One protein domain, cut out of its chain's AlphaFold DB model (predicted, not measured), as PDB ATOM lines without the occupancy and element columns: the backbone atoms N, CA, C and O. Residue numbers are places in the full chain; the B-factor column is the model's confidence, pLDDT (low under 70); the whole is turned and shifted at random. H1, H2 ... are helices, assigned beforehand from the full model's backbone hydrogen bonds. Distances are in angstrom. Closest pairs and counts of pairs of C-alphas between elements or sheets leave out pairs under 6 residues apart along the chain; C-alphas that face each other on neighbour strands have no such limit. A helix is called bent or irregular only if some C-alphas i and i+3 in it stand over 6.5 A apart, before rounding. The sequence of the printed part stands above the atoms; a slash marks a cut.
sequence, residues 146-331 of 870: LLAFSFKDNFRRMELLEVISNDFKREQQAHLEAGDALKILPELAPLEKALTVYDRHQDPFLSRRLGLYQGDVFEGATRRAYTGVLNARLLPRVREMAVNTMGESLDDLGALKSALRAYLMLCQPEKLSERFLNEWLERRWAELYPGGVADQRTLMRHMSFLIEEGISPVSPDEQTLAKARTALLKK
ATOM      1  N   LEU A 146     -27.058 -68.777  23.411       88.62
ATOM      2  CA  LEU A 146     -26.439 -67.520  23.819       88.62
ATOM      3  C   LEU A 146     -25.501 -67.699  25.024       88.62
ATOM      4  O   LEU A 146     -24.389 -67.171  25.014       88.62
ATOM      5  N   LEU A 147     -25.893 -68.488  26.028       88.94
ATOM      6  CA  LEU A 147     -25.019 -68.820  27.159       88.94
ATOM      7  C   LEU A 147     -23.789 -69.619  26.713       88.94
ATOM      8  O   LEU A 147     -22.675 -69.297  27.118       88.94
ATOM      9  N   ALA A 148     -23.962 -70.612  25.834       89.31
ATOM     10  CA  ALA A 148     -22.858 -71.400  25.286       89.31
ATOM     11  C   ALA A 148     -21.876 -70.534  24.481       89.31
ATOM     12  O   ALA A 148     -20.661 -70.691  24.610       89.31
ATOM     13  N   PHE A 149     -22.390 -69.586  23.690       88.81
ATOM     14  CA  PHE A 149     -21.569 -68.601  22.987       88.81
ATOM     15  C   PHE A 149     -20.784 -67.719  23.968       88.81
ATOM     16  O   PHE A 149     -19.570 -67.589  23.827       88.81
ATOM     17  N   SER A 150     -21.448 -67.171  24.993       89.00
ATOM     18  CA  SER A 150     -20.806 -66.324  26.007       89.00
ATOM     19  C   SER A 150     -19.739 -67.078  26.809       89.00
ATOM     20  O   SER A 150     -18.661 -66.539  27.053       89.00
ATOM     21  N   PHE A 151     -19.980 -68.343  27.161       89.44
ATOM     22  CA  PHE A 151     -18.990 -69.190  27.828       89.44
ATOM     23  C   PHE A 151     -17.765 -69.445  26.941       89.44
ATOM     24  O   PHE A 151     -16.634 -69.239  27.377       89.44
ATOM     25  N   LYS A 152     -17.983 -69.855  25.684       89.94
ATOM     26  CA  LYS A 152     -16.896 -70.155  24.741       89.94
ATOM     27  C   LYS A 152     -16.034 -68.925  24.445       89.94
ATOM     28  O   LYS A 152     -14.816 -69.053  24.360       89.94
ATOM     29  N   ASP A 153     -16.655 -67.755  24.296       87.94
ATOM     30  CA  ASP A 153     -15.940 -66.495  24.067       87.94
ATOM     31  C   ASP A 153     -15.065 -66.112  25.274       87.94
ATOM     32  O   ASP A 153     -13.875 -65.851  25.107       87.94
ATOM     33  N   ASN A 154     -15.604 -66.181  26.499       88.50
ATOM     34  CA  ASN A 154     -14.820 -65.917  27.712       88.50
ATOM     35  C   ASN A 154     -13.684 -66.927  27.912       88.50
ATOM     36  O   ASN A 154     -12.571 -66.527  28.242       88.50
ATOM     37  N   PHE A 155     -13.932 -68.220  27.681       89.94
ATOM     38  CA  PHE A 155     -12.906 -69.253  27.832       89.94
ATOM     39  C   PHE A 155     -11.727 -69.027  26.873       89.94
ATOM     40  O   PHE A 155     -10.574 -69.082  27.291       89.94
ATOM     41  N   ARG A 156     -12.004 -68.673  25.608       89.94
ATOM     42  CA  ARG A 156     -10.955 -68.363  24.622       89.94
ATOM     43  C   ARG A 156     -10.106 -67.160  25.039       89.94
ATOM     44  O   ARG A 156      -8.897 -67.161  24.844       89.94
ATOM     45  N   ARG A 157     -10.731 -66.118  25.591       89.50
ATOM     46  CA  ARG A 157     -10.028 -64.919  26.082       89.50
ATOM     47  C   ARG A 157      -9.157 -65.225  27.300       89.50
ATOM     48  O   ARG A 157      -8.046 -64.713  27.390       89.50
ATOM     49  N   MET A 158      -9.624 -66.092  28.195       88.62
ATOM     50  CA  MET A 158      -8.841 -66.559  29.340       88.62
ATOM     51  C   MET A 158      -7.605 -67.359  28.899       88.62
ATOM     52  O   MET A 158      -6.513 -67.102  29.397       88.62
ATOM     53  N   GLU A 159      -7.749 -68.257  27.922       90.94
ATOM     54  CA  GLU A 159      -6.624 -69.009  27.343       90.94
ATOM     55  C   GLU A 159      -5.591 -68.067  26.693       90.94
ATOM     56  O   GLU A 159      -4.386 -68.222  26.886       90.94
ATOM     57  N   LEU A 160      -6.049 -67.018  25.997       90.69
ATOM     58  CA  LEU A 160      -5.165 -65.980  25.455       90.69
ATOM     59  C   LEU A 160      -4.407 -65.215  26.552       90.69
ATOM     60  O   LEU A 160      -3.216 -64.955  26.390       90.69
ATOM     61  N   LEU A 161      -5.059 -64.872  27.670       90.31
ATOM     62  CA  LEU A 161      -4.388 -64.233  28.811       90.31
ATOM     63  C   LEU A 161      -3.331 -65.144  29.445       90.31
ATOM     64  O   LEU A 161      -2.284 -64.656  29.870       90.31
ATOM     65  N   GLU A 162      -3.575 -66.453  29.495       91.56
ATOM     66  CA  GLU A 162      -2.607 -67.423  30.008       91.56
ATOM     67  C   GLU A 162      -1.355 -67.496  29.121       91.56
ATOM     68  O   GLU A 162      -0.234 -67.434  29.635       91.56
ATOM     69  N   VAL A 163      -1.536 -67.534  27.796       93.19
ATOM     70  CA  VAL A 163      -0.428 -67.467  26.828       93.19
ATOM     71  C   VAL A 163       0.372 -66.176  27.011       93.19
ATOM     72  O   VAL A 163       1.588 -66.232  27.182       93.19
ATOM     73  N   ILE A 164      -0.305 -65.025  27.077       92.50
ATOM     74  CA  ILE A 164       0.341 -63.718  27.274       92.50
ATOM     75  C   ILE A 164       1.122 -63.661  28.598       92.50
ATOM     76  O   ILE A 164       2.236 -63.140  28.642       92.50
ATOM     77  N   SER A 165       0.567 -64.212  29.679       90.38
ATOM     78  CA  SER A 165       1.242 -64.305  30.980       90.38
ATOM     79  C   SER A 165       2.518 -65.153  30.904       90.38
ATOM     80  O   SER A 165       3.528 -64.814  31.526       90.38
ATOM     81  N   ASN A 166       2.496 -66.257  30.156       91.56
ATOM     82  CA  ASN A 166       3.669 -67.111  29.977       91.56
ATOM     83  C   ASN A 166       4.744 -66.435  29.113       91.56
ATOM     84  O   ASN A 166       5.922 -66.492  29.473       91.56
ATOM     85  N   ASP A 167       4.343 -65.737  28.047       90.56
ATOM     86  CA  ASP A 167       5.246 -64.925  27.223       90.56
ATOM     87  C   ASP A 167       5.909 -63.820  28.057       90.56
ATOM     88  O   ASP A 167       7.128 -63.669  28.029       90.56
ATOM     89  N   PHE A 168       5.134 -63.115  28.889       90.31
ATOM     90  CA  PHE A 168       5.660 -62.111  29.815       90.31
ATOM     91  C   PHE A 168       6.717 -62.689  30.768       90.31
ATOM     92  O   PHE A 168       7.809 -62.136  30.887       90.31
ATOM     93  N   LYS A 169       6.433 -63.825  31.424       88.88
ATOM     94  CA  LYS A 169       7.391 -64.471  32.343       88.88
ATOM     95  C   LYS A 169       8.691 -64.858  31.638       88.88
ATOM     96  O   LYS A 169       9.760 -64.755  32.236       88.88
ATOM     97  N   ARG A 170       8.601 -65.302  30.383       89.31
ATOM     98  CA  ARG A 170       9.761 -65.671  29.568       89.31
ATOM     99  C   ARG A 170      10.620 -64.452  29.227       89.31
ATOM    100  O   ARG A 170      11.829 -64.499  29.438       89.31
ATOM    101  N   GLU A 171      10.004 -63.375  28.747       86.75
ATOM    102  CA  GLU A 171      10.705 -62.128  28.402       86.75
ATOM    103  C   GLU A 171      11.318 -61.455  29.639       86.75
ATOM    104  O   GLU A 171      12.466 -61.013  29.619       86.75
ATOM    105  N   GLN A 172      10.607 -61.469  30.770       84.44
ATOM    106  CA  GLN A 172      11.115 -60.953  32.040       84.44
ATOM    107  C   GLN A 172      12.373 -61.702  32.516       84.44
ATOM    108  O   GLN A 172      13.318 -61.080  33.003       84.44
ATOM    109  N   GLN A 173      12.417 -63.030  32.359       83.06
ATOM    110  CA  GLN A 173      13.600 -63.834  32.690       83.06
ATOM    111  C   GLN A 173      14.771 -63.583  31.731       83.06
ATOM    112  O   GLN A 173      15.924 -63.602  32.161       83.06
ATOM    113  N   ALA A 174      14.496 -63.322  30.450       81.19
ATOM    114  CA  ALA A 174      15.526 -63.022  29.457       81.19
ATOM    115  C   ALA A 174      16.212 -61.661  29.696       81.19
ATOM    116  O   ALA A 174      17.372 -61.478  29.325       81.19
ATOM    117  N   HIS A 175      15.523 -60.722  30.353       77.75
ATOM    118  CA  HIS A 175      15.958 -59.331  30.499       77.75
ATOM    119  C   HIS A 175      16.092 -58.864  31.961       77.75
ATOM    120  O   HIS A 175      15.834 -57.703  32.287       77.75
ATOM    121  N   LEU A 176      16.544 -59.742  32.864       67.44
ATOM    122  CA  LEU A 176      16.705 -59.438  34.297       67.44
ATOM    123  C   LEU A 176      17.614 -58.216  34.560       67.44
ATOM    124  O   LEU A 176      17.240 -57.341  35.344       67.44
ATOM    125  N   GLU A 177      18.734 -58.101  33.835       67.12
ATOM    126  CA  GLU A 177      19.722 -57.006  33.930       67.12
ATOM    127  C   GLU A 177      19.562 -55.940  32.825       67.12
ATOM    128  O   GLU A 177      20.530 -55.467  32.222       67.12
ATOM    129  N   ALA A 178      18.329 -55.548  32.499       65.06
ATOM    130  CA  ALA A 178      18.099 -54.431  31.587       65.06
ATOM    131  C   ALA A 178      18.607 -53.115  32.213       65.06
ATOM    132  O   ALA A 178      17.960 -52.537  33.088       65.06
ATOM    133  N   GLY A 179      19.788 -52.660  31.779       66.88
ATOM    134  CA  GLY A 179      20.382 -51.373  32.171       66.88
ATOM    135  C   GLY A 179      19.792 -50.152  31.458       66.88
ATOM    136  O   GLY A 179      20.132 -49.035  31.814       66.88
ATOM    137  N   ASP A 180      18.918 -50.359  30.469       78.12
ATOM    138  CA  ASP A 180      18.389 -49.302  29.604       78.12
ATOM    139  C   ASP A 180      16.877 -49.464  29.369       78.12
ATOM    140  O   ASP A 180      16.368 -50.588  29.376       78.12
ATOM    141  N   ALA A 181      16.161 -48.357  29.147       82.56
ATOM    142  CA  ALA A 181      14.709 -48.328  28.967       82.56
ATOM    143  C   ALA A 181      14.257 -49.105  27.719       82.56
ATOM    144  O   ALA A 181      13.239 -49.796  27.764       82.56
ATOM    145  N   LEU A 182      15.041 -49.078  26.632       85.12
ATOM    146  CA  LEU A 182      14.746 -49.844  25.414       85.12
ATOM    147  C   LEU A 182      14.730 -51.356  25.643       85.12
ATOM    148  O   LEU A 182      13.909 -52.069  25.069       85.12
ATOM    149  N   LYS A 183      15.606 -51.859  26.517       84.81
ATOM    150  CA  LYS A 183      15.717 -53.297  26.805       84.81
ATOM    151  C   LYS A 183      14.511 -53.847  27.575       84.81
ATOM    152  O   LYS A 183      14.391 -55.059  27.707       84.81
ATOM    153  N   ILE A 184      13.633 -52.972  28.071       86.75
ATOM    154  CA  ILE A 184      12.411 -53.325  28.805       86.75
ATOM    155  C   ILE A 184      11.205 -53.435  27.852       86.75
ATOM    156  O   ILE A 184      10.223 -54.094  28.180       86.75
ATOM    157  N   LEU A 185      11.272 -52.861  26.643       88.12
ATOM    158  CA  LEU A 185      10.167 -52.901  25.674       88.12
ATOM    159  C   LEU A 185       9.681 -54.324  25.323       88.12
ATOM    160  O   LEU A 185       8.464 -54.524  25.298       88.12
ATOM    161  N   PRO A 186      10.558 -55.330  25.108       87.81
ATOM    162  CA  PRO A 186      10.113 -56.700  24.840       87.81
ATOM    163  C   PRO A 186       9.312 -57.311  25.999       87.81
ATOM    164  O   PRO A 186       8.342 -58.021  25.759       87.81
ATOM    165  N   GLU A 187       9.658 -56.971  27.248       87.19
ATOM    166  CA  GLU A 187       8.930 -57.388  28.457       87.19
ATOM    167  C   GLU A 187       7.543 -56.714  28.542       87.19
ATOM    168  O   GLU A 187       6.580 -57.320  29.011       87.19
ATOM    169  N   LEU A 188       7.401 -55.478  28.051       89.06
ATOM    170  CA  LEU A 188       6.142 -54.720  28.105       89.06
ATOM    171  C   LEU A 188       5.153 -55.089  26.991       89.06
ATOM    172  O   LEU A 188       3.943 -54.977  27.196       89.06
ATOM    173  N   ALA A 189       5.632 -55.556  25.836       89.81
ATOM    174  CA  ALA A 189       4.781 -55.844  24.680       89.81
ATOM    175  C   ALA A 189       3.704 -56.930  24.931       89.81
ATOM    176  O   ALA A 189       2.564 -56.737  24.497       89.81
ATOM    177  N   PRO A 190       3.978 -58.053  25.631       89.56
ATOM    178  CA  PRO A 190       2.941 -59.010  26.020       89.56
ATOM    179  C   PRO A 190       1.884 -58.383  26.936       89.56
ATOM    180  O   PRO A 190       0.689 -58.564  26.711       89.56
ATOM    181  N   LEU A 191       2.295 -57.595  27.931       88.56
ATOM    182  CA  LEU A 191       1.361 -56.964  28.866       88.56
ATOM    183  C   LEU A 191       0.495 -55.893  28.203       88.56
ATOM    184  O   LEU A 191      -0.688 -55.794  28.514       88.56
ATOM    185  N   GLU A 192       1.046 -55.147  27.248       89.88
ATOM    186  CA  GLU A 192       0.267 -54.210  26.443       89.88
ATOM    187  C   GLU A 192      -0.831 -54.942  25.650       89.88
ATOM    188  O   GLU A 192      -1.984 -54.515  25.643       89.88
ATOM    189  N   LYS A 193      -0.520 -56.106  25.057       89.06
ATOM    190  CA  LYS A 193      -1.530 -56.952  24.398       89.06
ATOM    191  C   LYS A 193      -2.607 -57.429  25.376       89.06
ATOM    192  O   LYS A 193      -3.773 -57.497  24.986       89.06
ATOM    193  N   ALA A 194      -2.253 -57.708  26.635       88.50
ATOM    194  CA  ALA A 194      -3.205 -58.137  27.665       88.50
ATOM    195  C   ALA A 194      -4.314 -57.100  27.920       88.50
ATOM    196  O   ALA A 194      -5.445 -57.486  28.216       88.50
ATOM    197  N   LEU A 195      -4.016 -55.804  27.763       87.50
ATOM    198  CA  LEU A 195      -5.003 -54.726  27.912       87.50
ATOM    199  C   LEU A 195      -6.102 -54.767  26.841       87.50
ATOM    200  O   LEU A 195      -7.207 -54.306  27.085       87.50
ATOM    201  N   THR A 196      -5.814 -55.338  25.670       86.56
ATOM    202  CA  THR A 196      -6.764 -55.396  24.541       86.56
ATOM    203  C   THR A 196      -7.655 -56.643  24.543       86.56
ATOM    204  O   THR A 196      -8.573 -56.741  23.735       86.56
ATOM    205  N   VAL A 197      -7.404 -57.614  25.434       86.31
ATOM    206  CA  VAL A 197      -8.157 -58.887  25.477       86.31
ATOM    207  C   VAL A 197      -9.583 -58.701  26.009       86.31
ATOM    208  O   VAL A 197     -10.513 -59.388  25.576       86.31
ATOM    209  N   TYR A 198      -9.755 -57.767  26.940       83.12
ATOM    210  CA  TYR A 198     -11.045 -57.328  27.459       83.12
ATOM    211  C   TYR A 198     -11.087 -55.805  27.363       83.12
ATOM    212  O   TYR A 198     -10.570 -55.119  28.239       83.12
ATOM    213  N   ASP A 199     -11.668 -55.292  26.279       77.75
ATOM    214  CA  ASP A 199     -11.844 -53.856  26.058       77.75
ATOM    215  C   ASP A 199     -13.338 -53.528  26.072       77.75
ATOM    216  O   ASP A 199     -14.098 -53.843  25.150       77.75
ATOM    217  N   ARG A 200     -13.759 -52.831  27.130       72.75
ATOM    218  CA  ARG A 200     -15.148 -52.438  27.363       72.75
ATOM    219  C   ARG A 200     -15.759 -51.625  26.219       72.75
ATOM    220  O   ARG A 200     -16.980 -51.683  26.023       72.75
ATOM    221  N   HIS A 201     -14.947 -50.855  25.499       71.75
ATOM    222  CA  HIS A 201     -15.385 -49.995  24.404       71.75
ATOM    223  C   HIS A 201     -15.496 -50.748  23.078       71.75
ATOM    224  O   HIS A 201     -16.374 -50.424  22.275       71.75
ATOM    225  N   GLN A 202     -14.661 -51.764  22.868       74.50
ATOM    226  CA  GLN A 202     -14.631 -52.541  21.624       74.50
ATOM    227  C   GLN A 202     -15.485 -53.814  21.693       74.50
ATOM    228  O   GLN A 202     -15.883 -54.350  20.655       74.50
ATOM    229  N   ASP A 203     -15.830 -54.277  22.895       80.88
ATOM    230  CA  ASP A 203     -16.538 -55.538  23.065       80.88
ATOM    231  C   ASP A 203     -18.019 -55.487  22.635       80.88
ATOM    232  O   ASP A 203     -18.801 -54.655  23.138       80.88
ATOM    233  N   PRO A 204     -18.461 -56.420  21.754       80.94
ATOM    234  CA  PRO A 204     -19.824 -56.455  21.244       80.94
ATOM    235  C   PRO A 204     -20.855 -56.434  22.368       80.94
ATOM    236  O   PRO A 204     -20.776 -57.206  23.323       80.94
ATOM    237  N   PHE A 205     -21.884 -55.602  22.220       79.00
ATOM    238  CA  PHE A 205     -22.945 -55.437  23.217       79.00
ATOM    239  C   PHE A 205     -23.573 -56.761  23.684       79.00
ATOM    240  O   PHE A 205     -23.883 -56.920  24.864       79.00
ATOM    241  N   LEU A 206     -23.727 -57.719  22.766       74.25
ATOM    242  CA  LEU A 206     -24.250 -59.047  23.077       74.25
ATOM    243  C   LEU A 206     -23.306 -59.819  24.007       74.25
ATOM    244  O   LEU A 206     -23.768 -60.328  25.015       74.25
ATOM    245  N   SER A 207     -21.994 -59.836  23.761       75.88
ATOM    246  CA  SER A 207     -21.030 -60.560  24.613       75.88
ATOM    247  C   SER A 207     -21.087 -60.126  26.087       75.88
ATOM    248  O   SER A 207     -21.022 -60.972  26.978       75.88
ATOM    249  N   ARG A 208     -21.335 -58.832  26.336       79.69
ATOM    250  CA  ARG A 208     -21.421 -58.230  27.677       79.69
ATOM    251  C   ARG A 208     -22.739 -58.506  28.404       79.69
ATOM    252  O   ARG A 208     -22.751 -58.617  29.624       79.69
ATOM    253  N   ARG A 209     -23.867 -58.610  27.688       80.38
ATOM    254  CA  ARG A 209     -25.208 -58.746  28.300       80.38
ATOM    255  C   ARG A 209     -25.677 -60.184  28.521       80.38
ATOM    256  O   ARG A 209     -26.734 -60.385  29.109       80.38
ATOM    257  N   LEU A 210     -24.900 -61.174  28.086       80.12
ATOM    258  CA  LEU A 210     -25.229 -62.597  28.232       80.12
ATOM    259  C   LEU A 210     -24.885 -63.189  29.611       80.12
ATOM    260  O   LEU A 210     -25.087 -64.378  29.831       80.12
ATOM    261  N   GLY A 211     -24.406 -62.366  30.549       79.31
ATOM    262  CA  GLY A 211     -24.286 -62.696  31.974       79.31
ATOM    263  C   GLY A 211     -23.013 -63.441  32.394       79.31
ATOM    264  O   GLY A 211     -22.670 -63.390  33.567       79.31
ATOM    265  N   LEU A 212     -22.285 -64.082  31.469       85.44
ATOM    266  CA  LEU A 212     -21.041 -64.820  31.769       85.44
ATOM    267  C   LEU A 212     -19.750 -64.028  31.490       85.44
ATOM    268  O   LEU A 212     -18.659 -64.572  31.630       85.44
ATOM    269  N   TYR A 213     -19.856 -62.761  31.081       85.31
ATOM    270  CA  TYR A 213     -18.718 -61.880  30.789       85.31
ATOM    271  C   TYR A 213     -17.869 -61.600  32.040       85.31
ATOM    272  O   TYR A 213     -18.396 -61.123  33.041       85.31
ATOM    273  N   GLN A 214     -16.558 -61.868  31.975       84.81
ATOM    274  CA  GLN A 214     -15.622 -61.667  33.100       84.81
ATOM    275  C   GLN A 214     -14.671 -60.471  32.929       84.81
ATOM    276  O   GLN A 214     -13.749 -60.297  33.729       84.81
ATOM    277  N   GLY A 215     -14.878 -59.629  31.913       83.38
ATOM    278  CA  GLY A 215     -13.965 -58.521  31.626       83.38
ATOM    279  C   GLY A 215     -13.821 -57.522  32.772       83.38
ATOM    280  O   GLY A 215     -12.708 -57.089  33.022       83.38
ATOM    281  N   ASP A 216     -14.872 -57.259  33.557       80.44
ATOM    282  CA  ASP A 216     -14.796 -56.320  34.693       80.44
ATOM    283  C   ASP A 216     -13.752 -56.740  35.756       80.44
ATOM    284  O   ASP A 216     -13.180 -55.897  36.447       80.44
ATOM    285  N   VAL A 217     -13.475 -58.044  35.888       83.75
ATOM    286  CA  VAL A 217     -12.471 -58.579  36.825       83.75
ATOM    287  C   VAL A 217     -11.076 -58.555  36.202       83.75
ATOM    288  O   VAL A 217     -10.114 -58.128  36.846       83.75
ATOM    289  N   PHE A 218     -10.961 -59.019  34.954       85.50
ATOM    290  CA  PHE A 218      -9.672 -59.153  34.278       85.50
ATOM    291  C   PHE A 218      -9.107 -57.819  33.801       85.50
ATOM    292  O   PHE A 218      -7.905 -57.632  33.933       85.50
ATOM    293  N   GLU A 219      -9.936 -56.881  33.344       84.38
ATOM    294  CA  GLU A 219      -9.531 -55.533  32.919       84.38
ATOM    295  C   GLU A 219      -8.821 -54.798  34.064       84.38
ATOM    296  O   GLU A 219      -7.686 -54.349  33.926       84.38
ATOM    297  N   GLY A 220      -9.422 -54.771  35.257       85.44
ATOM    298  CA  GLY A 220      -8.794 -54.158  36.430       85.44
ATOM    299  C   GLY A 220      -7.540 -54.895  36.920       85.44
ATOM    300  O   GLY A 220      -6.690 -54.298  37.583       85.44
ATOM    301  N   ALA A 221      -7.407 -56.196  36.645       87.75
ATOM    302  CA  ALA A 221      -6.227 -56.980  37.010       87.75
ATOM    303  C   ALA A 221      -5.067 -56.785  36.019       87.75
ATOM    304  O   ALA A 221      -3.938 -56.566  36.458       87.75
ATOM    305  N   THR A 222      -5.331 -56.805  34.708       89.19
ATOM    306  CA  THR A 222      -4.326 -56.570  33.658       89.19
ATOM    307  C   THR A 222      -3.806 -55.140  33.709       89.19
ATOM    308  O   THR A 222      -2.591 -54.949  33.657       89.19
ATOM    309  N   ARG A 223      -4.683 -54.150  33.928       90.06
ATOM    310  CA  ARG A 223      -4.290 -52.741  34.092       90.06
ATOM    311  C   ARG A 223      -3.347 -52.551  35.282       90.06
ATOM    312  O   ARG A 223      -2.254 -52.019  35.122       90.06
ATOM    313  N   ARG A 224      -3.694 -53.100  36.456       89.38
ATOM    314  CA  ARG A 224      -2.826 -53.061  37.651       89.38
ATOM    315  C   ARG A 224      -1.502 -53.796  37.458       89.38
ATOM    316  O   ARG A 224      -0.479 -53.304  37.924       89.38
ATOM    317  N   ALA A 225      -1.507 -54.954  36.799       89.31
ATOM    318  CA  ALA A 225      -0.283 -55.705  36.524       89.31
ATOM    319  C   ALA A 225       0.665 -54.904  35.621       89.31
ATOM    320  O   ALA A 225       1.845 -54.760  35.932       89.31
ATOM    321  N   TYR A 226       0.132 -54.319  34.551       92.38
ATOM    322  CA  TYR A 226       0.902 -53.510  33.621       92.38
ATOM    323  C   TYR A 226       1.432 -52.220  34.262       92.38
ATOM    324  O   TYR A 226       2.638 -51.975  34.216       92.38
ATOM    325  N   THR A 227       0.592 -51.463  34.976       92.19
ATOM    326  CA  THR A 227       1.018 -50.281  35.750       92.19
ATOM    327  C   THR A 227       2.055 -50.640  36.819       92.19
ATOM    328  O   THR A 227       2.996 -49.883  37.059       92.19
ATOM    329  N   GLY A 228       1.931 -51.814  37.447       91.25
ATOM    330  CA  GLY A 228       2.910 -52.331  38.403       91.25
ATOM    331  C   GLY A 228       4.281 -52.579  37.769       91.25
ATOM    332  O   GLY A 228       5.292 -52.148  38.321       91.25
ATOM    333  N   VAL A 229       4.328 -53.206  36.590       91.31
ATOM    334  CA  VAL A 229       5.585 -53.458  35.859       91.31
ATOM    335  C   VAL A 229       6.206 -52.157  35.353       91.31
ATOM    336  O   VAL A 229       7.410 -51.958  35.512       91.31
ATOM    337  N   LEU A 230       5.401 -51.229  34.832       92.38
ATOM    338  CA  LEU A 230       5.874 -49.904  34.424       92.38
ATOM    339  C   LEU A 230       6.505 -49.139  35.601       92.38
ATOM    340  O   LEU A 230       7.610 -48.614  35.469       92.38
ATOM    341  N   ASN A 231       5.866 -49.145  36.777       91.69
ATOM    342  CA  ASN A 231       6.411 -48.527  37.991       91.69
ATOM    343  C   ASN A 231       7.668 -49.236  38.526       91.69
ATOM    344  O   ASN A 231       8.565 -48.573  39.047       91.69
ATOM    345  N   ALA A 232       7.745 -50.565  38.424       89.56
ATOM    346  CA  ALA A 232       8.843 -51.351  38.990       89.56
ATOM    347  C   ALA A 232      10.085 -51.420  38.088       89.56
ATOM    348  O   ALA A 232      11.196 -51.574  38.593       89.56
ATOM    349  N   ARG A 233       9.910 -51.346  36.764       88.94
ATOM    350  CA  ARG A 233      10.973 -51.623  35.783       88.94
ATOM    351  C   ARG A 233      11.299 -50.408  34.923       88.94
ATOM    352  O   ARG A 233      12.458 -50.006  34.874       88.94
ATOM    353  N   LEU A 234      10.296 -49.796  34.288       90.81
ATOM    354  CA  LEU A 234      10.507 -48.672  33.368       90.81
ATOM    355  C   LEU A 234      10.825 -47.371  34.119       90.81
ATOM    356  O   LEU A 234      11.834 -46.722  33.851       90.81
ATOM    357  N   LEU A 235       9.994 -47.007  35.095       91.31
ATOM    358  CA  LEU A 235      10.091 -45.741  35.821       91.31
ATOM    359  C   LEU A 235      11.445 -45.517  36.530       91.31
ATOM    360  O   LEU A 235      11.962 -44.400  36.443       91.31
ATOM    361  N   PRO A 236      12.076 -46.515  37.185       90.69
ATOM    362  CA  PRO A 236      13.414 -46.344  37.752       90.69
ATOM    363  C   PRO A 236      14.466 -45.958  36.708       90.69
ATOM    364  O   PRO A 236      15.306 -45.108  36.994       90.69
ATOM    365  N   ARG A 237      14.385 -46.498  35.483       89.88
ATOM    366  CA  ARG A 237      15.302 -46.144  34.384       89.88
ATOM    367  C   ARG A 237      15.077 -44.729  33.877       89.88
ATOM    368  O   ARG A 237      16.036 -44.009  33.627       89.88
ATOM    369  N   VAL A 238      13.822 -44.297  33.798       91.19
ATOM    370  CA  VAL A 238      13.491 -42.911  33.430       91.19
ATOM    371  C   VAL A 238      13.989 -41.922  34.495       91.19
ATOM    372  O   VAL A 238      14.505 -40.856  34.158       91.19
ATOM    373  N   ARG A 239      13.916 -42.281  35.784       91.00
ATOM    374  CA  ARG A 239      14.486 -41.470  36.877       91.00
ATOM    375  C   ARG A 239      16.010 -41.397  36.817       91.00
ATOM    376  O   ARG A 239      16.562 -40.315  36.980       91.00
ATOM    377  N   GLU A 240      16.676 -42.522  36.575       89.81
ATOM    378  CA  GLU A 240      18.132 -42.592  36.408       89.81
ATOM    379  C   GLU A 240      18.598 -41.743  35.217       89.81
ATOM    380  O   GLU A 240      19.536 -40.961  35.340       89.81
ATOM    381  N   MET A 241      17.870 -41.791  34.099       90.38
ATOM    382  CA  MET A 241      18.102 -40.924  32.941       90.38
ATOM    383  C   MET A 241      18.004 -39.433  33.305       90.38
ATOM    384  O   MET A 241      18.857 -38.642  32.892       90.38
ATOM    385  N   ALA A 242      17.002 -39.040  34.100       90.12
ATOM    386  CA  ALA A 242      16.863 -37.659  34.562       90.12
ATOM    387  C   ALA A 242      18.046 -37.236  35.451       90.12
ATOM    388  O   ALA A 242      18.608 -36.165  35.236       90.12
ATOM    389  N   VAL A 243      18.493 -38.104  36.367       90.38
ATOM    390  CA  VAL A 243      19.686 -37.871  37.203       90.38
ATOM    391  C   VAL A 243      20.957 -37.723  36.362       90.38
ATOM    392  O   VAL A 243      21.728 -36.790  36.585       90.38
ATOM    393  N   ASN A 244      21.166 -38.589  35.370       89.50
ATOM    394  CA  ASN A 244      22.336 -38.517  34.490       89.50
ATOM    395  C   ASN A 244      22.350 -37.205  33.695       89.50
ATOM    396  O   ASN A 244      23.362 -36.510  33.670       89.50
ATOM    397  N   THR A 245      21.194 -36.796  33.164       87.62
ATOM    398  CA  THR A 245      21.046 -35.519  32.443       87.62
ATOM    399  C   THR A 245      21.359 -34.321  33.343       87.62
ATOM    400  O   THR A 245      22.004 -33.365  32.912       87.62
ATOM    401  N   MET A 246      20.949 -34.369  34.616       87.94
ATOM    402  CA  MET A 246      21.297 -33.333  35.595       87.94
ATOM    403  C   MET A 246      22.810 -33.260  35.849       87.94
ATOM    404  O   MET A 246      23.340 -32.166  36.024       87.94
ATOM    405  N   GLY A 247      23.499 -34.405  35.886       85.12
ATOM    406  CA  GLY A 247      24.951 -34.472  36.060       85.12
ATOM    407  C   GLY A 247      25.728 -33.942  34.852       85.12
ATOM    408  O   GLY A 247      26.723 -33.243  35.029       85.12
ATOM    409  N   GLU A 248      25.251 -34.227  33.640       86.56
ATOM    410  CA  GLU A 248      25.827 -33.729  32.382       86.56
ATOM    411  C   GLU A 248      25.632 -32.216  32.210       86.56
ATOM    412  O   GLU A 248      26.495 -31.531  31.669       86.56
ATOM    413  N   SER A 249      24.520 -31.677  32.715       84.56
ATOM    414  CA  SER A 249      24.101 -30.290  32.475       84.56
ATOM    415  C   SER A 249      24.542 -29.304  33.562       84.56
ATOM    416  O   SER A 249      23.967 -28.228  33.673       84.56
ATOM    417  N   LEU A 250      25.537 -29.622  34.398       81.62
ATOM    418  CA  LEU A 250      25.916 -28.758  35.532       81.62
ATOM    419  C   LEU A 250      26.369 -27.339  35.129       81.62
ATOM    420  O   LEU A 250      26.253 -26.420  35.945       81.62
ATOM    421  N   ASP A 251      26.851 -27.165  33.897       77.19
ATOM    422  CA  ASP A 251      27.295 -25.876  33.350       77.19
ATOM    423  C   ASP A 251      26.197 -25.125  32.562       77.19
ATOM    424  O   ASP A 251      26.295 -23.906  32.390       77.19
ATOM    425  N   ASP A 252      25.129 -25.812  32.137       79.50
ATOM    426  CA  ASP A 252      23.977 -25.235  31.432       79.50
ATOM    427  C   ASP A 252      22.771 -25.127  32.375       79.50
ATOM    428  O   ASP A 252      22.096 -26.103  32.701       79.50
ATOM    429  N   LEU A 253      22.475 -23.901  32.807       71.56
ATOM    430  CA  LEU A 253      21.411 -23.623  33.773       71.56
ATOM    431  C   LEU A 253      20.009 -23.970  33.250       71.56
ATOM    432  O   LEU A 253      19.167 -24.393  34.047       71.56
ATOM    433  N   GLY A 254      19.749 -23.797  31.950       72.44
ATOM    434  CA  GLY A 254      18.448 -24.099  31.349       72.44
ATOM    435  C   GLY A 254      18.208 -25.606  31.306       72.44
ATOM    436  O   GLY A 254      17.198 -26.108  31.818       72.44
ATOM    437  N   ALA A 255      19.194 -26.345  30.793       78.81
ATOM    438  CA  ALA A 255      19.170 -27.803  30.769       78.81
ATOM    439  C   ALA A 255      19.132 -28.399  32.190       78.81
ATOM    440  O   ALA A 255      18.301 -29.269  32.467       78.81
ATOM    441  N   LEU A 256      19.917 -27.865  33.136       83.88
ATOM    442  CA  LEU A 256      19.917 -28.295  34.539       83.88
ATOM    443  C   LEU A 256      18.555 -28.100  35.212       83.88
ATOM    444  O   LEU A 256      18.078 -29.002  35.903       83.88
ATOM    445  N   LYS A 257      17.914 -26.936  35.016       82.50
ATOM    446  CA  LYS A 257      16.584 -26.652  35.576       82.50
ATOM    447  C   LYS A 257      15.550 -27.631  35.028       82.50
ATOM    448  O   LYS A 257      14.779 -28.192  35.807       82.50
ATOM    449  N   SER A 258      15.533 -27.838  33.711       84.94
ATOM    450  CA  SER A 258      14.560 -28.729  33.069       84.94
ATOM    451  C   SER A 258      14.727 -30.184  33.525       84.94
ATOM    452  O   SER A 258      13.744 -30.818  33.910       84.94
ATOM    453  N   ALA A 259      15.966 -30.682  33.600       87.31
ATOM    454  CA  ALA A 259      16.266 -32.031  34.071       87.31
ATOM    455  C   ALA A 259      15.913 -32.220  35.558       87.31
ATOM    456  O   ALA A 259      15.302 -33.222  35.930       87.31
ATOM    457  N   LEU A 260      16.213 -31.227  36.406       88.25
ATOM    458  CA  LEU A 260      15.839 -31.245  37.823       88.25
ATOM    459  C   LEU A 260      14.314 -31.224  38.014       88.25
ATOM    460  O   LEU A 260      13.789 -31.954  38.856       88.25
ATOM    461  N   ARG A 261      13.596 -30.415  37.226       88.38
ATOM    462  CA  ARG A 261      12.127 -30.365  37.232       88.38
ATOM    463  C   ARG A 261      11.538 -31.722  36.843       88.38
ATOM    464  O   ARG A 261      10.691 -32.229  37.574       88.38
ATOM    465  N   ALA A 262      12.026 -32.338  35.765       88.88
ATOM    466  CA  ALA A 262      11.591 -33.666  35.328       88.88
ATOM    467  C   ALA A 262      11.854 -34.740  36.400       88.88
ATOM    468  O   ALA A 262      10.949 -35.498  36.746       88.88
ATOM    469  N   TYR A 263      13.051 -34.759  36.998       90.94
ATOM    470  CA  TYR A 263      13.388 -35.696  38.074       90.94
ATOM    471  C   TYR A 263      12.456 -35.558  39.284       90.94
ATOM    472  O   TYR A 263      11.941 -36.558  39.793       90.94
ATOM    473  N   LEU A 264      12.197 -34.325  39.733       88.75
ATOM    474  CA  LEU A 264      11.309 -34.099  40.866       88.75
ATOM    475  C   LEU A 264       9.852 -34.457  40.541       88.75
ATOM    476  O   LEU A 264       9.200 -35.043  41.397       88.75
ATOM    477  N   MET A 265       9.360 -34.194  39.323       89.25
ATOM    478  CA  MET A 265       8.025 -34.639  38.883       89.25
ATOM    479  C   MET A 265       7.892 -36.165  38.882       89.25
ATOM    480  O   MET A 265       6.874 -36.700  39.314       89.25
ATOM    481  N   LEU A 266       8.934 -36.880  38.447       90.25
ATOM    482  CA  LEU A 266       8.966 -38.345  38.455       90.25
ATOM    483  C   LEU A 266       9.035 -38.932  39.873       90.25
ATOM    484  O   LEU A 266       8.689 -40.098  40.066       90.25
ATOM    485  N   CYS A 267       9.514 -38.173  40.861       89.12
ATOM    486  CA  CYS A 267       9.579 -38.589  42.266       89.12
ATOM    487  C   CYS A 267       8.327 -38.174  43.063       89.12
ATOM    488  O   CYS A 267       7.890 -38.916  43.943       89.12
ATOM    489  N   GLN A 268       7.749 -37.013  42.743       87.69
ATOM    490  CA  GLN A 268       6.627 -36.375  43.434       87.69
ATOM    491  C   GLN A 268       5.438 -36.183  42.468       87.69
ATOM    492  O   GLN A 268       5.320 -35.122  41.846       87.69
ATOM    493  N   PRO A 269       4.524 -37.167  42.357       83.19
ATOM    494  CA  PRO A 269       3.408 -37.116  41.408       83.19
ATOM    495  C   PRO A 269       2.449 -35.936  41.646       83.19
ATOM    496  O   PRO A 269       1.802 -35.480  40.712       83.19
ATOM    497  N   GLU A 270       2.408 -35.368  42.858       81.06
ATOM    498  CA  GLU A 270       1.612 -34.172  43.189       81.06
ATOM    499  C   GLU A 270       2.007 -32.914  42.393       81.06
ATOM    500  O   GLU A 270       1.235 -31.958  42.319       81.06
ATOM    501  N   LYS A 271       3.224 -32.880  41.833       80.62
ATOM    502  CA  LYS A 271       3.763 -31.753  41.055       80.62
ATOM    503  C   LYS A 271       3.876 -32.063  39.560       80.62
ATOM    504  O   LYS A 271       4.525 -31.313  38.831       80.62
ATOM    505  N   LEU A 272       3.284 -33.166  39.105       84.12
ATOM    506  CA  LEU A 272       3.418 -33.641  37.734       84.12
ATOM    507  C   LEU A 272       2.689 -32.726  36.741       84.12
ATOM    508  O   LEU A 272       1.505 -32.437  36.884       84.12
ATOM    509  N   SER A 273       3.411 -32.300  35.704       85.00
ATOM    510  CA  SER A 273       2.852 -31.643  34.522       85.00
ATOM    511  C   SER A 273       2.986 -32.587  33.335       85.00
ATOM    512  O   SER A 273       4.103 -32.854  32.887       85.00
ATOM    513  N   GLU A 274       1.858 -33.083  32.822       84.62
ATOM    514  CA  GLU A 274       1.841 -34.041  31.707       84.62
ATOM    515  C   GLU A 274       2.512 -33.461  30.460       84.62
ATOM    516  O   GLU A 274       3.356 -34.108  29.844       84.62
ATOM    517  N   ARG A 275       2.190 -32.205  30.126       85.75
ATOM    518  CA  ARG A 275       2.740 -31.518  28.954       85.75
ATOM    519  C   ARG A 275       4.261 -31.396  29.025       85.75
ATOM    520  O   ARG A 275       4.946 -31.842  28.112       85.75
ATOM    521  N   PHE A 276       4.777 -30.826  30.115       86.25
ATOM    522  CA  PHE A 276       6.215 -30.615  30.277       86.25
ATOM    523  C   PHE A 276       6.984 -31.941  30.269       86.25
ATOM    524  O   PHE A 276       8.008 -32.052  29.600       86.25
ATOM    525  N   LEU A 277       6.496 -32.951  31.002       89.38
ATOM    526  CA  LEU A 277       7.188 -34.233  31.106       89.38
ATOM    527  C   LEU A 277       7.209 -34.968  29.759       89.38
ATOM    528  O   LEU A 277       8.250 -35.509  29.398       89.38
ATOM    529  N   ASN A 278       6.111 -34.941  28.997       90.50
ATOM    530  CA  ASN A 278       6.059 -35.545  27.665       90.50
ATOM    531  C   ASN A 278       7.014 -34.851  26.679       90.50
ATOM    532  O   ASN A 278       7.802 -35.538  26.035       90.50
ATOM    533  N   GLU A 279       7.009 -33.514  26.608       88.88
ATOM    534  CA  GLU A 279       7.916 -32.747  25.733       88.88
ATOM    535  C   GLU A 279       9.395 -32.981  26.099       88.88
ATOM    536  O   GLU A 279      10.258 -33.124  25.228       88.88
ATOM    537  N   TRP A 280       9.701 -33.053  27.399       91.12
ATOM    538  CA  TRP A 280      11.053 -33.324  27.884       91.12
ATOM    539  C   TRP A 280      11.506 -34.757  27.562       91.12
ATOM    540  O   TRP A 280      12.628 -34.948  27.090       91.12
ATOM    541  N   LEU A 281      10.644 -35.763  27.769       92.44
ATOM    542  CA  LEU A 281      10.936 -37.166  27.446       92.44
ATOM    543  C   LEU A 281      11.128 -37.380  25.943       92.44
ATOM    544  O   LEU A 281      12.073 -38.062  25.549       92.44
ATOM    545  N   GLU A 282      10.281 -36.767  25.114       91.31
ATOM    546  CA  GLU A 282      10.381 -36.845  23.657       91.31
ATOM    547  C   GLU A 282      11.740 -36.325  23.173       91.31
ATOM    548  O   GLU A 282      12.447 -37.021  22.440       91.31
ATOM    549  N   ARG A 283      12.162 -35.149  23.662       90.44
ATOM    550  CA  ARG A 283      13.472 -34.569  23.331       90.44
ATOM    551  C   ARG A 283      14.625 -35.460  23.797       90.44
ATOM    552  O   ARG A 283      15.537 -35.740  23.022       90.44
ATOM    553  N   ARG A 284      14.575 -35.962  25.035       90.75
ATOM    554  CA  ARG A 284      15.657 -36.791  25.594       90.75
ATOM    555  C   ARG A 284      15.779 -38.157  24.930       90.75
ATOM    556  O   ARG A 284      16.895 -38.613  24.699       90.75
ATOM    557  N   TRP A 285      14.676 -38.811  24.584       91.88
ATOM    558  CA  TRP A 285      14.741 -40.070  23.841       91.88
ATOM    559  C   TRP A 285      15.134 -39.882  22.376       91.88
ATOM    560  O   TRP A 285      15.772 -40.774  21.819       91.88
ATOM    561  N   ALA A 286      14.826 -38.733  21.766       90.50
ATOM    562  CA  ALA A 286      15.345 -38.393  20.445       90.50
ATOM    563  C   ALA A 286      16.878 -38.256  20.446       90.50
ATOM    564  O   ALA A 286      17.535 -38.736  19.523       90.50
ATOM    565  N   GLU A 287      17.442 -37.654  21.497       89.06
ATOM    566  CA  GLU A 287      18.891 -37.492  21.678       89.06
ATOM    567  C   GLU A 287      19.605 -38.811  22.014       89.06
ATOM    568  O   GLU A 287      20.670 -39.089  21.466       89.06
ATOM    569  N   LEU A 288      19.021 -39.643  22.885       85.81
ATOM    570  CA  LEU A 288      19.622 -40.915  23.311       85.81
ATOM    571  C   LEU A 288      19.521 -42.024  22.253       85.81
ATOM    572  O   LEU A 288      20.405 -42.878  22.182       85.81
ATOM    573  N   TYR A 289      18.472 -42.017  21.422       88.81
ATOM    574  CA  TYR A 289      18.202 -43.077  20.442       88.81
ATOM    575  C   TYR A 289      18.032 -42.532  19.016       88.81
ATOM    576  O   TYR A 289      16.951 -42.660  18.428       88.81
ATOM    577  N   PRO A 290      19.073 -41.927  18.415       85.25
ATOM    578  CA  PRO A 290      18.975 -41.352  17.079       85.25
ATOM    579  C   PRO A 290      18.607 -42.425  16.038       85.25
ATOM    580  O   PRO A 290      19.241 -43.473  15.949       85.25
ATOM    581  N   GLY A 291      17.562 -42.170  15.243       81.62
ATOM    582  CA  GLY A 291      17.070 -43.085  14.198       81.62
ATOM    583  C   GLY A 291      16.056 -44.149  14.657       81.62
ATOM    584  O   GLY A 291      15.428 -44.783  13.810       81.62
ATOM    585  N   GLY A 292      15.819 -44.305  15.964       85.81
ATOM    586  CA  GLY A 292      14.889 -45.283  16.552       85.81
ATOM    587  C   GLY A 292      13.447 -44.785  16.726       85.81
ATOM    588  O   GLY A 292      12.868 -44.940  17.796       85.81
ATOM    589  N   VAL A 293      12.839 -44.171  15.702       87.69
ATOM    590  CA  VAL A 293      11.534 -43.473  15.832       87.69
ATOM    591  C   VAL A 293      10.391 -44.393  16.302       87.69
ATOM    592  O   VAL A 293       9.483 -43.954  17.010       87.69
ATOM    593  N   ALA A 294      10.415 -45.673  15.915       87.94
ATOM    594  CA  ALA A 294       9.413 -46.654  16.340       87.94
ATOM    595  C   ALA A 294       9.521 -46.981  17.840       87.94
ATOM    596  O   ALA A 294       8.505 -47.039  18.538       87.94
ATOM    597  N   ASP A 295      10.744 -47.129  18.347       87.69
ATOM    598  CA  ASP A 295      10.991 -47.441  19.752       87.69
ATOM    599  C   ASP A 295      10.723 -46.226  20.649       87.69
ATOM    600  O   ASP A 295      10.096 -46.365  21.697       87.69
ATOM    601  N   GLN A 296      11.083 -45.019  20.192       90.12
ATOM    602  CA  GLN A 296      10.749 -43.753  20.861       90.12
ATOM    603  C   GLN A 296       9.233 -43.592  21.041       90.12
ATOM    604  O   GLN A 296       8.760 -43.291  22.137       90.12
ATOM    605  N   ARG A 297       8.446 -43.850  19.984       90.25
ATOM    606  CA  ARG A 297       6.974 -43.815  20.063       90.25
ATOM    607  C   ARG A 297       6.418 -44.866  21.016       90.25
ATOM    608  O   ARG A 297       5.463 -44.581  21.735       90.25
ATOM    609  N   THR A 298       7.004 -46.060  21.024       91.25
ATOM    610  CA  THR A 298       6.601 -47.144  21.929       91.25
ATOM    611  C   THR A 298       6.864 -46.763  23.391       91.25
ATOM    612  O   THR A 298       5.960 -46.854  24.218       91.25
ATOM    613  N   LEU A 299       8.051 -46.231  23.703       91.81
ATOM    614  CA  LEU A 299       8.389 -45.710  25.032       91.81
ATOM    615  C   LEU A 299       7.454 -44.570  25.467       91.81
ATOM    616  O   LEU A 299       6.957 -44.593  26.596       91.81
ATOM    617  N   MET A 300       7.163 -43.616  24.573       93.12
ATOM    618  CA  MET A 300       6.211 -42.528  24.843       93.12
ATOM    619  C   MET A 300       4.829 -43.068  25.172       93.12
ATOM    620  O   MET A 300       4.261 -42.671  26.181       93.12
ATOM    621  N   ARG A 301       4.322 -44.038  24.406       91.94
ATOM    622  CA  ARG A 301       3.021 -44.664  24.674       91.94
ATOM    623  C   ARG A 301       2.965 -45.331  26.053       91.94
ATOM    624  O   ARG A 301       1.984 -45.153  26.771       91.94
ATOM    625  N   HIS A 302       4.015 -46.058  26.445       93.06
ATOM    626  CA  HIS A 302       4.103 -46.672  27.774       93.06
ATOM    627  C   HIS A 302       4.141 -45.631  28.903       93.06
ATOM    628  O   HIS A 302       3.478 -45.813  29.924       93.06
ATOM    629  N   MET A 303       4.885 -44.534  28.725       93.12
ATOM    630  CA  MET A 303       4.951 -43.466  29.726       93.12
ATOM    631  C   MET A 303       3.662 -42.657  29.816       93.12
ATOM    632  O   MET A 303       3.227 -42.373  30.926       93.12
ATOM    633  N   SER A 304       3.013 -42.336  28.696       92.25
ATOM    634  CA  SER A 304       1.713 -41.659  28.702       92.25
ATOM    635  C   SER A 304       0.667 -42.487  29.449       92.25
ATOM    636  O   SER A 304      -0.011 -41.958  30.323       92.25
ATOM    637  N   PHE A 305       0.621 -43.804  29.211       91.00
ATOM    638  CA  PHE A 305      -0.249 -44.706  29.970       91.00
ATOM    639  C   PHE A 305       0.065 -44.697  31.478       91.00
ATOM    640  O   PHE A 305      -0.842 -44.671  32.306       91.00
ATOM    641  N   LEU A 306       1.351 -44.706  31.851       91.94
ATOM    642  CA  LEU A 306       1.767 -44.658  33.256       91.94
ATOM    643  C   LEU A 306       1.391 -43.334  33.937       91.94
ATOM    644  O   LEU A 306       1.041 -43.329  35.115       91.94
ATOM    645  N   ILE A 307       1.482 -42.221  33.210       90.94
ATOM    646  CA  ILE A 307       1.108 -40.892  33.699       90.94
ATOM    647  C   ILE A 307      -0.400 -40.831  33.974       90.94
ATOM    648  O   ILE A 307      -0.787 -40.378  35.048       90.94
ATOM    649  N   GLU A 308      -1.227 -41.358  33.064       89.88
ATOM    650  CA  GLU A 308      -2.688 -41.428  33.230       89.88
ATOM    651  C   GLU A 308      -3.113 -42.310  34.416       89.88
ATOM    652  O   GLU A 308      -4.087 -42.007  35.104       89.88
ATOM    653  N   GLU A 309      -2.392 -43.409  34.659       87.44
ATOM    654  CA  GLU A 309      -2.722 -44.378  35.712       87.44
ATOM    655  C   GLU A 309      -2.131 -44.073  37.088       87.44
ATOM    656  O   GLU A 309      -2.637 -44.556  38.104       87.44
ATOM    657  N   GLY A 310      -1.066 -43.278  37.133       86.44
ATOM    658  CA  GLY A 310      -0.422 -42.845  38.362       86.44
ATOM    659  C   GLY A 310       0.988 -43.404  38.554       86.44
ATOM    660  O   GLY A 310       1.251 -44.613  38.534       86.44
ATOM    661  N   ILE A 311       1.905 -42.479  38.832       89.31
ATOM    662  CA  ILE A 311       3.311 -42.747  39.134       89.31
ATOM    663  C   ILE A 311       3.475 -43.038  40.631       89.31
ATOM    664  O   ILE A 311       3.015 -42.274  41.478       89.31
ATOM    665  N   SER A 312       4.186 -44.115  40.972       86.88
ATOM    666  CA  SER A 312       4.493 -44.456  42.367       86.88
ATOM    667  C   SER A 312       5.513 -43.475  42.966       86.88
ATOM    668  O   SER A 312       6.630 -43.408  42.447       86.88
ATOM    669  N   PRO A 313       5.200 -42.735  44.049       86.81
ATOM    670  CA  PRO A 313       6.111 -41.750  44.631       86.81
ATOM    671  C   PRO A 313       7.355 -42.412  45.236       86.81
ATOM    672  O   PRO A 313       7.271 -43.472  45.855       86.81
ATOM    673  N   VAL A 314       8.516 -41.771  45.085       87.44
ATOM    674  CA  VAL A 314       9.789 -42.202  45.689       87.44
ATOM    675  C   VAL A 314      10.498 -40.985  46.271       87.44
ATOM    676  O   VAL A 314      10.444 -39.899  45.699       87.44
ATOM    677  N   SER A 315      11.157 -41.157  47.419       84.50
ATOM    678  CA  SER A 315      11.953 -40.080  48.016       84.50
ATOM    679  C   SER A 315      13.159 -39.767  47.117       84.50
ATOM    680  O   SER A 315      13.915 -40.689  46.808       84.50
ATOM    681  N   PRO A 316      13.338 -38.510  46.667       83.50
ATOM    682  CA  PRO A 316      14.460 -38.136  45.811       83.50
ATOM    683  C   PRO A 316      15.793 -38.268  46.559       83.50
ATOM    684  O   PRO A 316      15.849 -38.060  47.770       83.50
ATOM    685  N   ASP A 317      16.873 -38.570  45.835       85.25
ATOM    686  CA  ASP A 317      18.217 -38.629  46.412       85.25
ATOM    687  C   ASP A 317      18.675 -37.231  46.858       85.25
ATOM    688  O   ASP A 317      18.893 -36.330  46.040       85.25
ATOM    689  N   GLU A 318      18.834 -37.049  48.171       83.19
ATOM    690  CA  GLU A 318      19.184 -35.760  48.768       83.19
ATOM    691  C   GLU A 318      20.555 -35.244  48.307       83.19
ATOM    692  O   GLU A 318      20.730 -34.031  48.171       83.19
ATOM    693  N   GLN A 319      21.520 -36.128  48.016       84.44
ATOM    694  CA  GLN A 319      22.866 -35.711  47.607       84.44
ATOM    695  C   GLN A 319      22.875 -35.117  46.197       84.44
ATOM    696  O   GLN A 319      23.421 -34.029  45.979       84.44
ATOM    697  N   THR A 320      22.255 -35.809  45.241       83.56
ATOM    698  CA  THR A 320      22.106 -35.328  43.861       83.56
ATOM    699  C   THR A 320      21.264 -34.053  43.818       83.56
ATOM    700  O   THR A 320      21.634 -33.077  43.157       83.56
ATOM    701  N   LEU A 321      20.183 -34.010  44.602       85.81
ATOM    702  CA  LEU A 321      19.311 -32.846  44.711       85.81
ATOM    703  C   LEU A 321      20.045 -31.615  45.269       85.81
ATOM    704  O   LEU A 321      19.894 -30.513  44.737       85.81
ATOM    705  N   ALA A 322      20.861 -31.785  46.314       82.38
ATOM    706  CA  ALA A 322      21.644 -30.698  46.896       82.38
ATOM    707  C   ALA A 322      22.698 -30.159  45.918       82.38
ATOM    708  O   ALA A 322      22.837 -28.940  45.786       82.38
ATOM    709  N   LYS A 323      23.405 -31.035  45.191       84.38
ATOM    710  CA  LYS A 323      24.393 -30.630  44.175       84.38
ATOM    711  C   LYS A 323      23.751 -29.803  43.060       84.38
ATOM    712  O   LYS A 323      24.225 -28.701  42.780       84.38
ATOM    713  N   ALA A 324      22.644 -30.288  42.494       81.94
ATOM    714  CA  ALA A 324      21.920 -29.592  41.433       81.94
ATOM    715  C   ALA A 324      21.383 -28.234  41.908       81.94
ATOM    716  O   ALA A 324      21.619 -27.216  41.262       81.94
ATOM    717  N   ARG A 325      20.747 -28.176  43.088       83.06
ATOM    718  CA  ARG A 325      20.248 -26.911  43.659       83.06
ATOM    719  C   ARG A 325      21.366 -25.916  43.959       83.06
ATOM    720  O   ARG A 325      21.195 -24.728  43.721       83.06
ATOM    721  N   THR A 326      22.520 -26.377  44.441       81.25
ATOM    722  CA  THR A 326      23.662 -25.491  44.723       81.25
ATOM    723  C   THR A 326      24.243 -24.902  43.439       81.25
ATOM    724  O   THR A 326      24.563 -23.717  43.412       81.25
ATOM    725  N   ALA A 327      24.353 -25.693  42.366       77.81
ATOM    726  CA  ALA A 327      24.772 -25.199  41.053       77.81
ATOM    727  C   ALA A 327      23.777 -24.168  40.493       77.81
ATOM    728  O   ALA A 327      24.184 -23.116  40.003       77.81
ATOM    729  N   LEU A 328      22.480 -24.427  40.663       73.94
ATOM    730  CA  LEU A 328      21.398 -23.593  40.151       73.94
ATOM    731  C   LEU A 328      21.230 -22.268  40.927       73.94
ATOM    732  O   LEU A 328      20.873 -21.250  40.343       73.94
ATOM    733  N   LEU A 329      21.579 -22.241  42.222       72.25
ATOM    734  CA  LEU A 329      21.561 -21.044  43.081       72.25
ATOM    735  C   LEU A 329      22.815 -20.150  42.958       72.25
ATOM    736  O   LEU A 329      22.881 -19.110  43.614       72.25
ATOM    737  N   LYS A 330      23.814 -20.510  42.134       72.06
ATOM    738  CA  LYS A 330      25.018 -19.674  41.925       72.06
ATOM    739  C   LYS A 330      24.727 -18.345  41.217       72.06
ATOM    740  O   LYS A 330      25.490 -17.398  41.400       72.06
ATOM    741  N   LYS A 331      23.666 -18.262  40.404       67.44
ATOM    742  CA  LYS A 331      23.223 -17.024  39.738       67.44
ATOM    743  C   LYS A 331      21.852 -16.592  40.277       67.44
ATOM    744  O   LYS A 331      21.006 -17.451  40.513       67.44
TER     745      LYS A 331
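Overview. This is residues 146 to 331 of the 870 residues of the protein "ImcF-related N-terminal domain-containing protein" of Desulfomicrobium apsheronum (UniProt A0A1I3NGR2). A loose rod of helices is built along the long bent helix H4. H1 and H2 run side by side with its arm H4a at one end, H5 folds back along its arm H4b with H8 beside H5 at the other, and the H6-H7 hairpin crosses the middle. The 186 printed residues include eight named helices, H1 to H8 in order, and no named strand: all helix. The radius of gyration of the C-alphas is 20.2 A, and the spans are 73 by 33 by 28 A.

Along the chain. H1, residues 146 to 174, begins at C-alpha (-26.439, -67.520, 23.819) and is 42.6 A long. H2 is 182 to 195, only just irregular, with C-alphas 183 and 186 6.8 A apart; H3 is 205 to 209. H4, 215 to 248, was assigned as one helix by its hydrogen bonds but is bent, C-alphas 232 and 235 being 6.6 A apart; H4a, 215 to 232, is 25.0 A long, and H4b is 235 to 248. H5 is 253 to 267, H6 274 to 288, H7 293 to 309, 24.5 A long, and H8 318 to 328, ending at C-alpha (21.398, -23.593, 40.151).

Arrangement. H4 is the hub, touching four helices. H1, with residues 161 to 172 alone, touches H2 as a hairpin, closest C-alphas Glu 171 and Glu 187, 5.1 A. H3 touches no helix. H2 touches H4a, closest C-alphas Leu 191 and Tyr 226, 5.9 A. H4b, H5 and H8 form an up and down bundle, each running against the one before. H6 and H7 touch, closest C-alphas Trp 285 and Gln 296, 6.2 A. Not every O i to N i+4 pair is within hydrogen-bond range in H2, 6 of 10, and H4a, 13 of 14; in the others every pair is.

Size, cuts and confidence. The C-alphas farthest apart, Ala 148 and Lys 331, are 72.7 A apart. The printed part has no cut and no long link. Residues 176 to 179 and 331 have pLDDT under 70.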